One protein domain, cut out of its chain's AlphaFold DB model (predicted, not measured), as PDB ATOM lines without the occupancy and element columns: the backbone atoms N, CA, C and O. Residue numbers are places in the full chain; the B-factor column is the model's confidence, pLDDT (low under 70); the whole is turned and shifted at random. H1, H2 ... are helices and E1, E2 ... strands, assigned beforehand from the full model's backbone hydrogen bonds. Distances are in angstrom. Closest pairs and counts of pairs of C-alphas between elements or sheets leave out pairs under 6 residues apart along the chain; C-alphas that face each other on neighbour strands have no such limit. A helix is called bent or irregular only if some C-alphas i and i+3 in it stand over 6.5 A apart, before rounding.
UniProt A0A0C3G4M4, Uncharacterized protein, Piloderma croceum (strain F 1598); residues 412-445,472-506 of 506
ATOM      1  N   SER A 412      -3.600  20.885 -14.274       80.00
ATOM      2  CA  SER A 412      -4.070  22.207 -14.638       80.00
ATOM      3  C   SER A 412      -4.070  22.354 -16.150       80.00
ATOM      4  O   SER A 412      -3.100  22.000 -16.825       80.00
ATOM      5  N   GLU A 413      -5.176  22.862 -16.684       85.94
ATOM      6  CA  GLU A 413      -5.257  23.233 -18.089       85.94
ATOM      7  C   GLU A 413      -4.198  24.290 -18.385       85.94
ATOM      8  O   GLU A 413      -3.970  25.199 -17.580       85.94
ATOM      9  N   PHE A 414      -3.588  24.191 -19.561       86.88
ATOM     10  CA  PHE A 414      -2.626  25.176 -20.025       86.88
ATOM     11  C   PHE A 414      -3.216  26.596 -19.984       86.88
ATOM     12  O   PHE A 414      -4.321  26.852 -20.475       86.88
ATOM     13  N   GLY A 415      -2.465  27.527 -19.408       88.12
ATOM     14  CA  GLY A 415      -2.858  28.915 -19.212       88.12
ATOM     15  C   GLY A 415      -3.743  29.155 -17.987       88.12
ATOM     16  O   GLY A 415      -4.320  30.238 -17.872       88.12
ATOM     17  N   THR A 416      -3.890  28.204 -17.060       90.06
ATOM     18  CA  THR A 416      -4.677  28.436 -15.834       90.06
ATOM     19  C   THR A 416      -3.982  29.439 -14.923       90.06
ATOM     20  O   THR A 416      -4.579  30.457 -14.569       90.06
ATOM     21  N   CYS A 417      -2.711  29.212 -14.591       91.31
ATOM     22  CA  CYS A 417      -1.867  30.130 -13.829       91.31
ATOM     23  C   CYS A 417      -1.853  31.519 -14.469       91.31
ATOM     24  O   CYS A 417      -1.972  32.520 -13.764       91.31
ATOM     25  N   SER A 418      -1.835  31.570 -15.801       88.44
ATOM     26  CA  SER A 418      -1.932  32.818 -16.556       88.44
ATOM     27  C   SER A 418      -3.215  33.591 -16.281       88.44
ATOM     28  O   SER A 418      -3.214  34.734 -15.806       88.44
ATOM     29  N   LYS A 419      -4.356  32.929 -16.498       91.12
ATOM     30  CA  LYS A 419      -5.676  33.507 -16.227       91.12
ATOM     31  C   LYS A 419      -5.789  33.959 -14.770       91.12
ATOM     32  O   LYS A 419      -6.383  35.004 -14.504       91.12
ATOM     33  N   MET A 420      -5.194  33.202 -13.849       91.94
ATOM     34  CA  MET A 420      -5.180  33.468 -12.413       91.94
ATOM     35  C   MET A 420      -4.309  34.658 -12.018       91.94
ATOM     36  O   MET A 420      -4.669  35.365 -11.081       91.94
ATOM     37  N   LEU A 421      -3.207  34.929 -12.714       90.19
ATOM     38  CA  LEU A 421      -2.365  36.111 -12.486       90.19
ATOM     39  C   LEU A 421      -2.945  37.383 -13.129       90.19
ATOM     40  O   LEU A 421      -2.576  38.495 -12.749       90.19
ATOM     41  N   GLY A 422      -3.893  37.233 -14.056       88.12
ATOM     42  CA  GLY A 422      -4.561  38.341 -14.725       88.12
ATOM     43  C   GLY A 422      -5.373  39.273 -13.798       88.12
ATOM     44  O   GLY A 422      -5.799  38.893 -12.699       88.12
ATOM     45  N   PRO A 423      -5.668  40.507 -14.259       90.12
ATOM     46  CA  PRO A 423      -6.393  41.519 -13.482       90.12
ATOM     47  C   PRO A 423      -7.918  41.303 -13.437       90.12
ATOM     48  O   PRO A 423      -8.637  42.137 -12.891       90.12
ATOM     49  N   LYS A 424      -8.446  40.219 -14.024       92.00
ATOM     50  CA  LYS A 424      -9.895  39.971 -14.092       92.00
ATOM     51  C   LYS A 424     -10.484  39.769 -12.688       92.00
ATOM     52  O   LYS A 424      -9.914  39.048 -11.869       92.00
ATOM     53  N   LEU A 425     -11.667  40.336 -12.426       93.50
ATOM     54  CA  LEU A 425     -12.363  40.197 -11.134       93.50
ATOM     55  C   LEU A 425     -12.631  38.726 -10.776       93.50
ATOM     56  O   LEU A 425     -12.490  38.318  -9.627       93.50
ATOM     57  N   GLN A 426     -12.965  37.915 -11.773       94.38
ATOM     58  CA  GLN A 426     -13.143  36.479 -11.608       94.38
ATOM     59  C   GLN A 426     -11.861  35.759 -11.179       94.38
ATOM     60  O   GLN A 426     -11.908  34.930 -10.275       94.38
ATOM     61  N   ALA A 427     -10.716  36.110 -11.771       94.31
ATOM     62  CA  ALA A 427      -9.425  35.562 -11.364       94.31
ATOM     63  C   ALA A 427      -9.142  35.882  -9.891       94.31
ATOM     64  O   ALA A 427      -8.658  35.023  -9.165       94.31
ATOM     65  N   LYS A 428      -9.526  37.076  -9.410       95.50
ATOM     66  CA  LYS A 428      -9.454  37.418  -7.981       95.50
ATOM     67  C   LYS A 428     -10.286  36.461  -7.120       95.50
ATOM     68  O   LYS A 428      -9.732  35.879  -6.200       95.50
ATOM     69  N   LYS A 429     -11.563  36.242  -7.460       95.31
ATOM     70  CA  LYS A 429     -12.432  35.299  -6.727       95.31
ATOM     71  C   LYS A 429     -11.842  33.890  -6.691       95.31
ATOM     72  O   LYS A 429     -11.819  33.263  -5.639       95.31
ATOM     73  N   LEU A 430     -11.336  33.408  -7.827       95.12
ATOM     74  CA  LEU A 430     -10.706  32.094  -7.902       95.12
ATOM     75  C   LEU A 430      -9.418  32.039  -7.074       95.12
ATOM     76  O   LEU A 430      -9.180  31.022  -6.429       95.12
ATOM     77  N   ARG A 431      -8.598  33.102  -7.043       96.25
ATOM     78  CA  ARG A 431      -7.356  33.142  -6.245       96.25
ATOM     79  C   ARG A 431      -7.612  32.964  -4.753       96.25
ATOM     80  O   ARG A 431      -6.767  32.375  -4.084       96.25
ATOM     81  N   ASP A 432      -8.750  33.440  -4.262       96.50
ATOM     82  CA  ASP A 432      -9.104  33.401  -2.841       96.50
ATOM     83  C   ASP A 432      -9.625  32.018  -2.391       96.50
ATOM     84  O   ASP A 432      -9.619  31.716  -1.197       96.50
ATOM     85  N   LEU A 433     -10.011  31.139  -3.327       95.94
ATOM     86  CA  LEU A 433     -10.466  29.779  -3.016       95.94
ATOM     87  C   LEU A 433      -9.332  28.926  -2.443       95.94
ATOM     88  O   LEU A 433      -8.288  28.776  -3.074       95.94
ATOM     89  N   GLN A 434      -9.565  28.269  -1.305       96.00
ATOM     90  CA  GLN A 434      -8.658  27.255  -0.750       96.00
ATOM     91  C   GLN A 434      -8.789  25.923  -1.501       96.00
ATOM     92  O   GLN A 434      -9.304  24.935  -0.982       96.00
ATOM     93  N   ASN A 435      -8.379  25.919  -2.765       94.94
ATOM     94  CA  ASN A 435      -8.587  24.799  -3.677       94.94
ATOM     95  C   ASN A 435      -7.301  24.342  -4.382       94.94
ATOM     96  O   ASN A 435      -7.360  23.427  -5.196       94.94
ATOM     97  N   TYR A 436      -6.156  24.963  -4.089       95.19
ATOM     98  CA  TYR A 436      -4.909  24.740  -4.821       95.19
ATOM     99  C   TYR A 436      -3.915  23.947  -3.983       95.19
ATOM    100  O   TYR A 436      -3.622  24.317  -2.850       95.19
ATOM    101  N   GLY A 437      -3.372  22.873  -4.537       94.12
ATOM    102  CA  GLY A 437      -2.332  22.074  -3.905       94.12
ATOM    103  C   GLY A 437      -0.999  22.155  -4.647       94.12
ATOM    104  O   GLY A 437      -0.943  22.476  -5.834       94.12
ATOM    105  N   CYS A 438       0.080  21.866  -3.919       94.00
ATOM    106  CA  CYS A 438       1.450  21.873  -4.428       94.00
ATOM    107  C   CYS A 438       1.840  20.493  -4.971       94.00
ATOM    108  O   CYS A 438       1.944  19.540  -4.192       94.00
ATOM    109  N   ARG A 439       2.123  20.383  -6.277       91.06
ATOM    110  CA  ARG A 439       2.564  19.111  -6.883       91.06
ATOM    111  C   ARG A 439       3.924  18.653  -6.364       91.06
ATOM    112  O   ARG A 439       4.155  17.456  -6.227       91.06
ATOM    113  N   HIS A 440       4.792  19.585  -5.972       91.38
ATOM    114  CA  HIS A 440       6.111  19.254  -5.425       91.38
ATOM    115  C   HIS A 440       6.037  18.524  -4.081       91.38
ATOM    116  O   HIS A 440       6.822  17.617  -3.834       91.38
ATOM    117  N   CYS A 441       5.072  18.873  -3.225       90.69
ATOM    118  CA  CYS A 441       4.881  18.201  -1.937       90.69
ATOM    119  C   CYS A 441       4.211  16.831  -2.062       90.69
ATOM    120  O   CYS A 441       4.435  15.964  -1.222       90.69
ATOM    121  N   GLN A 442       3.377  16.637  -3.084       83.81
ATOM    122  CA  GLN A 442       2.607  15.409  -3.249       83.81
ATOM    123  C   GLN A 442       3.504  14.210  -3.588       83.81
ATOM    124  O   GLN A 442       3.325  13.134  -3.025       83.81
ATOM    125  N   HIS A 443       4.492  14.404  -4.464       71.56
ATOM    126  CA  HIS A 443       5.367  13.321  -4.927       71.56
ATOM    127  C   HIS A 443       6.331  12.796  -3.853       71.56
ATOM    128  O   HIS A 443       6.767  11.651  -3.933       71.56
ATOM    129  N   VAL A 444       6.637  13.591  -2.825       65.38
ATOM    130  CA  VAL A 444       7.503  13.155  -1.717       65.38
ATOM    131  C   VAL A 444       6.778  12.158  -0.804       65.38
ATOM    132  O   VAL A 444       7.394  11.231  -0.288       65.38
ATOM    133  N   ALA A 445       5.458  12.295  -0.641       59.41
ATOM    134  CA  ALA A 445       4.680  11.460   0.275       59.41
ATOM    135  C   ALA A 445       4.495  10.010  -0.208       59.41
ATOM    136  O   ALA A 445       4.278   9.120   0.610       59.41
ATOM    137  N   ARG A 472      -2.681  19.251   1.962       91.19
ATOM    138  CA  ARG A 472      -3.014  20.613   2.383       91.19
ATOM    139  C   ARG A 472      -3.323  21.459   1.149       91.19
ATOM    140  O   ARG A 472      -2.462  21.631   0.287       91.19
ATOM    141  N   LEU A 473      -4.542  21.989   1.086       94.44
ATOM    142  CA  LEU A 473      -4.946  22.959   0.074       94.44
ATOM    143  C   LEU A 473      -4.674  24.378   0.577       94.44
ATOM    144  O   LEU A 473      -4.776  24.683   1.766       94.44
ATOM    145  N   PHE A 474      -4.326  25.245  -0.358       96.25
ATOM    146  CA  PHE A 474      -4.010  26.647  -0.165       96.25
ATOM    147  C   PHE A 474      -4.939  27.488  -1.037       96.25
ATOM    148  O   PHE A 474      -5.519  27.006  -2.014       96.25
ATOM    149  N   ASN A 475      -5.048  28.773  -0.708       97.19
ATOM    150  CA  ASN A 475      -5.432  29.757  -1.715       97.19
ATOM    151  C   ASN A 475      -4.250  30.012  -2.670       97.19
ATOM    152  O   ASN A 475      -3.113  29.632  -2.378       97.19
ATOM    153  N   PHE A 476      -4.494  30.623  -3.830       96.62
ATOM    154  CA  PHE A 476      -3.472  30.723  -4.881       96.62
ATOM    155  C   PHE A 476      -2.240  31.519  -4.425       96.62
ATOM    156  O   PHE A 476      -1.107  31.140  -4.712       96.62
ATOM    157  N   ASN A 477      -2.440  32.599  -3.664       96.56
ATOM    158  CA  ASN A 477      -1.332  33.395  -3.129       96.56
ATOM    159  C   ASN A 477      -0.539  32.633  -2.056       96.56
ATOM    160  O   ASN A 477       0.685  32.688  -2.058       96.56
ATOM    161  N   GLY A 478      -1.216  31.874  -1.195       97.44
ATOM    162  CA  GLY A 478      -0.580  30.999  -0.215       97.44
ATOM    163  C   GLY A 478       0.238  29.893  -0.879       97.44
ATOM    164  O   GLY A 478       1.346  29.612  -0.433       97.44
ATOM    165  N   LEU A 479      -0.251  29.326  -1.988       96.81
ATOM    166  CA  LEU A 479       0.510  28.359  -2.780       96.81
ATOM    167  C   LEU A 479       1.758  28.990  -3.413       96.81
ATOM    168  O   LEU A 479       2.814  28.367  -3.423       96.81
ATOM    169  N   ARG A 480       1.667  30.235  -3.898       96.12
ATOM    170  CA  ARG A 480       2.832  30.973  -4.411       96.12
ATOM    171  C   ARG A 480       3.892  31.194  -3.339       96.12
ATOM    172  O   ARG A 480       5.059  30.916  -3.598       96.12
ATOM    173  N   SER A 481       3.499  31.660  -2.153       96.88
ATOM    174  CA  SER A 481       4.433  31.814  -1.030       96.88
ATOM    175  C   SER A 481       5.055  30.472  -0.650       96.88
ATOM    176  O   SER A 481       6.270  30.377  -0.529       96.88
ATOM    177  N   HIS A 482       4.246  29.412  -0.585       96.56
ATOM    178  CA  HIS A 482       4.717  28.060  -0.300       96.56
ATOM    179  C   HIS A 482       5.739  27.543  -1.326       96.56
ATOM    180  O   HIS A 482       6.778  27.020  -0.937       96.56
ATOM    181  N   LEU A 483       5.471  27.691  -2.628       95.19
ATOM    182  CA  LEU A 483       6.391  27.288  -3.698       95.19
ATOM    183  C   LEU A 483       7.706  28.069  -3.642       95.19
ATOM    184  O   LEU A 483       8.773  27.480  -3.813       95.19
ATOM    185  N   LYS A 484       7.636  29.369  -3.346       95.56
ATOM    186  CA  LYS A 484       8.821  30.214  -3.198       95.56
ATOM    187  C   LYS A 484       9.662  29.801  -1.989       95.56
ATOM    188  O   LYS A 484      10.860  29.598  -2.135       95.56
ATOM    189  N   GLU A 485       9.044  29.665  -0.819       96.12
ATOM    190  CA  GLU A 485       9.741  29.384   0.443       96.12
ATOM    191  C   GLU A 485      10.254  27.944   0.530       96.12
ATOM    192  O   GLU A 485      11.381  27.724   0.960       96.12
ATOM    193  N   LYS A 486       9.443  26.957   0.126       95.06
ATOM    194  CA  LYS A 486       9.775  25.535   0.302       95.06
ATOM    195  C   LYS A 486      10.518  24.929  -0.887       95.06
ATOM    196  O   LYS A 486      11.308  24.014  -0.696       95.06
ATOM    197  N   HIS A 487      10.237  25.396  -2.103       92.88
ATOM    198  CA  HIS A 487      10.753  24.787  -3.333       92.88
ATOM    199  C   HIS A 487      11.653  25.728  -4.145       92.88
ATOM    200  O   HIS A 487      12.123  25.339  -5.210       92.88
ATOM    201  N   GLY A 488      11.882  26.965  -3.681       92.81
ATOM    202  CA  GLY A 488      12.692  27.956  -4.398       92.81
ATOM    203  C   GLY A 488      12.074  28.421  -5.722       92.81
ATOM    204  O   GLY A 488      12.767  28.975  -6.571       92.81
ATOM    205  N   ILE A 489      10.776  28.189  -5.935       92.44
ATOM    206  CA  ILE A 489      10.103  28.506  -7.200       92.44
ATOM    207  C   ILE A 489       9.500  29.900  -7.103       92.44
ATOM    208  O   ILE A 489       8.418  30.107  -6.556       92.44
ATOM    209  N   GLU A 490      10.203  30.875  -7.671       90.12
ATOM    210  CA  GLU A 490       9.742  32.265  -7.688       90.12
ATOM    211  C   GLU A 490       8.525  32.480  -8.597       90.12
ATOM    212  O   GLU A 490       7.668  33.331  -8.328       90.12
ATOM    213  N   ARG A 491       8.445  31.710  -9.689       88.94
ATOM    214  CA  ARG A 491       7.417  31.838 -10.726       88.94
ATOM    215  C   ARG A 491       6.608  30.558 -10.829       88.94
ATOM    216  O   ARG A 491       7.074  29.577 -11.396       88.94
ATOM    217  N   ILE A 492       5.395  30.611 -10.288       92.56
ATOM    218  CA  ILE A 492       4.403  29.539 -10.389       92.56
ATOM    219  C   ILE A 492       3.952  29.354 -11.844       92.56
ATOM    220  O   ILE A 492       3.624  30.332 -12.516       92.56
ATOM    221  N   CYS A 493       3.904  28.107 -12.300       92.19
ATOM    222  CA  CYS A 493       3.404  27.709 -13.615       92.19
ATOM    223  C   CYS A 493       2.351  26.596 -13.470       92.19
ATOM    224  O   CYS A 493       2.095  26.106 -12.367       92.19
ATOM    225  N   ASP A 494       1.676  26.230 -14.563       92.38
ATOM    226  CA  ASP A 494       0.579  25.247 -14.535       92.38
ATOM    227  C   ASP A 494       1.032  23.861 -14.048       92.38
ATOM    228  O   ASP A 494       0.251  23.127 -13.445       92.38
ATOM    229  N   GLU A 495       2.298  23.488 -14.264       92.50
ATOM    230  CA  GLU A 495       2.844  22.207 -13.821       92.50
ATOM    231  C   GLU A 495       3.125  22.116 -12.316       92.50
ATOM    232  O   GLU A 495       3.327  21.005 -11.828       92.50
ATOM    233  N   ASP A 496       3.111  23.229 -11.574       93.56
ATOM    234  CA  ASP A 496       3.350  23.233 -10.120       93.56
ATOM    235  C   ASP A 496       2.086  22.978  -9.299       93.56
ATOM    236  O   ASP A 496       2.162  22.685  -8.099       93.56
ATOM    237  N   ILE A 497       0.924  23.130  -9.932       93.62
ATOM    238  CA  ILE A 497      -0.360  23.238  -9.256       93.62
ATOM    239  C   ILE A 497      -1.300  22.090  -9.628       93.62
ATOM    240  O   ILE A 497      -1.377  21.659 -10.780       93.62
ATOM    241  N   PHE A 498      -2.060  21.619  -8.645       92.50
ATOM    242  CA  PHE A 498      -3.244  20.785  -8.856       92.50
ATOM    243  C   PHE A 498      -4.426  21.387  -8.088       92.50
ATOM    244  O   PHE A 498      -4.225  22.180  -7.162       92.50
ATOM    245  N   TRP A 499      -5.659  21.019  -8.442       90.25
ATOM    246  CA  TRP A 499      -6.853  21.515  -7.750       90.25
ATOM    247  C   TRP A 499      -7.706  20.413  -7.114       90.25
ATOM    248  O   TRP A 499      -7.928  19.344  -7.686       90.25
ATOM    249  N   GLY A 500      -8.244  20.700  -5.926       88.00
ATOM    250  CA  GLY A 500      -9.119  19.784  -5.183       88.00
ATOM    251  C   GLY A 500     -10.521  19.640  -5.791       88.00
ATOM    252  O   GLY A 500     -11.138  18.579  -5.708       88.00
ATOM    253  N   LYS A 501     -11.016  20.683  -6.464       88.75
ATOM    254  CA  LYS A 501     -12.308  20.779  -7.170       88.75
ATOM    255  C   LYS A 501     -12.109  21.462  -8.525       88.75
ATOM    256  O   LYS A 501     -11.239  22.321  -8.634       88.75
ATOM    257  N   ALA A 502     -12.884  21.082  -9.542       87.69
ATOM    258  CA  ALA A 502     -12.811  21.712 -10.863       87.69
ATOM    259  C   ALA A 502     -13.114  23.219 -10.772       87.69
ATOM    260  O   ALA A 502     -14.012  23.631 -10.033       87.69
ATOM    261  N   LEU A 503     -12.350  24.036 -11.498       87.44
ATOM    262  CA  LEU A 503     -12.546  25.484 -11.542       87.44
ATOM    263  C   LEU A 503     -13.662  25.824 -12.536       87.44
ATOM    264  O   LEU A 503     -13.618  25.391 -13.684       87.44
ATOM    265  N   VAL A 504     -14.638  26.628 -12.112       88.88
ATOM    266  CA  VAL A 504     -15.712  27.118 -12.987       88.88
ATOM    267  C   VAL A 504     -15.435  28.574 -13.342       88.88
ATOM    268  O   VAL A 504     -15.488  29.459 -12.484       88.88
ATOM    269  N   TRP A 505     -15.139  28.822 -14.617       84.62
ATOM    270  CA  TRP A 505     -14.992  30.167 -15.162       84.62
ATOM    271  C   TRP A 505     -16.364  30.670 -15.663       84.62
ATOM    272  O   TRP A 505     -16.665  30.535 -16.842       84.62
ATOM    273  N   THR A 506     -17.211  31.191 -14.764       77.25
ATOM    274  CA  THR A 506     -18.480  31.894 -15.083       77.25
ATOM    275  C   THR A 506     -18.343  33.209 -15.839       77.25
ATOM    276  O   THR A 506     -17.474  34.019 -15.438       77.25
TER     277      THR A 506
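What this domain is: This is residues 412 to 445 and 472 to 506 of the 506 residues of an uncharacterized protein of Piloderma croceum (strain F 1598) (UniProt A0A0C3G4M4). A small sheet of two short strands, E1 and E2, lies near the middle, with the longest helix, H4, running alongside E1. H1 and H2, about perpendicular to each other, make one end of the elongated shape, and H3, following directly on E1, makes the other. The printed part has 69 residues, with four named helices and two named strands in the order H1, H2, E1, H3, H4, E2; the sheet's order is E1 - E2, antiparallel, and the class is mostly helix. The whole is compact, with a radius of gyration of the C-alphas of 11.4 A, and spans 35 by 23 by 20 A.

Where its parts are: H1 is residues 416 to 421, 8.7 A from first to last C-alpha, beginning at C-alpha 416 at (-4.677, 28.436, -15.834). H2 is residues 425 to 432, 11.2 A long. E1 is residues 436 to 438, 7.0 A long. H3 is residues 439 to 445, 10.7 A long; it is neither bent nor irregular, but only just: C-alphas 440 and 443 are 6.0 A apart. H4 is residues 476 to 487, 15.5 A long, beginning at C-alpha 476 at (-3.472, 30.723, -4.881). E2 is residues 497 to 499, 6.9 A long, ending at C-alpha 499 at (-6.853, 21.515, -7.750).

How they stand to each other: E1 and E2 are antiparallel neighbours, their directions 138 degrees apart. N 437 and O 498 are 2.8 A apart and N 498 and O 437 3.1 A, both within hydrogen-bond range. The closest C-alphas of E1 and H4, those of Tyr 436 and Phe 476, are 6.2 A apart. H4 touches H2 with residues 476 to 477 alone, the closest C-alphas being those of Arg 431 and Phe 476, 4.8 A apart; they run the same way at a steep tilt of 50 degrees. H1 touches H2, about perpendicular at 79 degrees, with the C-alphas of Met 420 and Ala 427 closest at 4.8 A. H3 and H4 are close but not clearly touching, the C-alphas of His 440 and His 487 closest at 7.5 A. The closest C-alphas of H3 and E2, those of Arg 439 and Ile 497, are 5.6 A apart. H1 and H4 are only just apart, at 8.2 A. In H1, H2 and H4 every O i to N i+4 pair is within hydrogen-bond range; in H3 0 of 3 are, and 2 of 4 O i to N i+3 pairs.

The domain as a whole: The two C-alphas farthest apart, those of Leu 425 and Ala 445, are 35.3 A apart. Residues 446 to 471 are not printed, and C-alphas 445 and 472 are 12.1 A apart across the cut, which falls in the link from H3 to H4. Of the links that are printed whole, H1 to H2, H2 to E1 and E1 to H3 are tight, and H4 to E2 is short. Mean pLDDT of the printed part is 91.0; residues 444 to 445 are under 70.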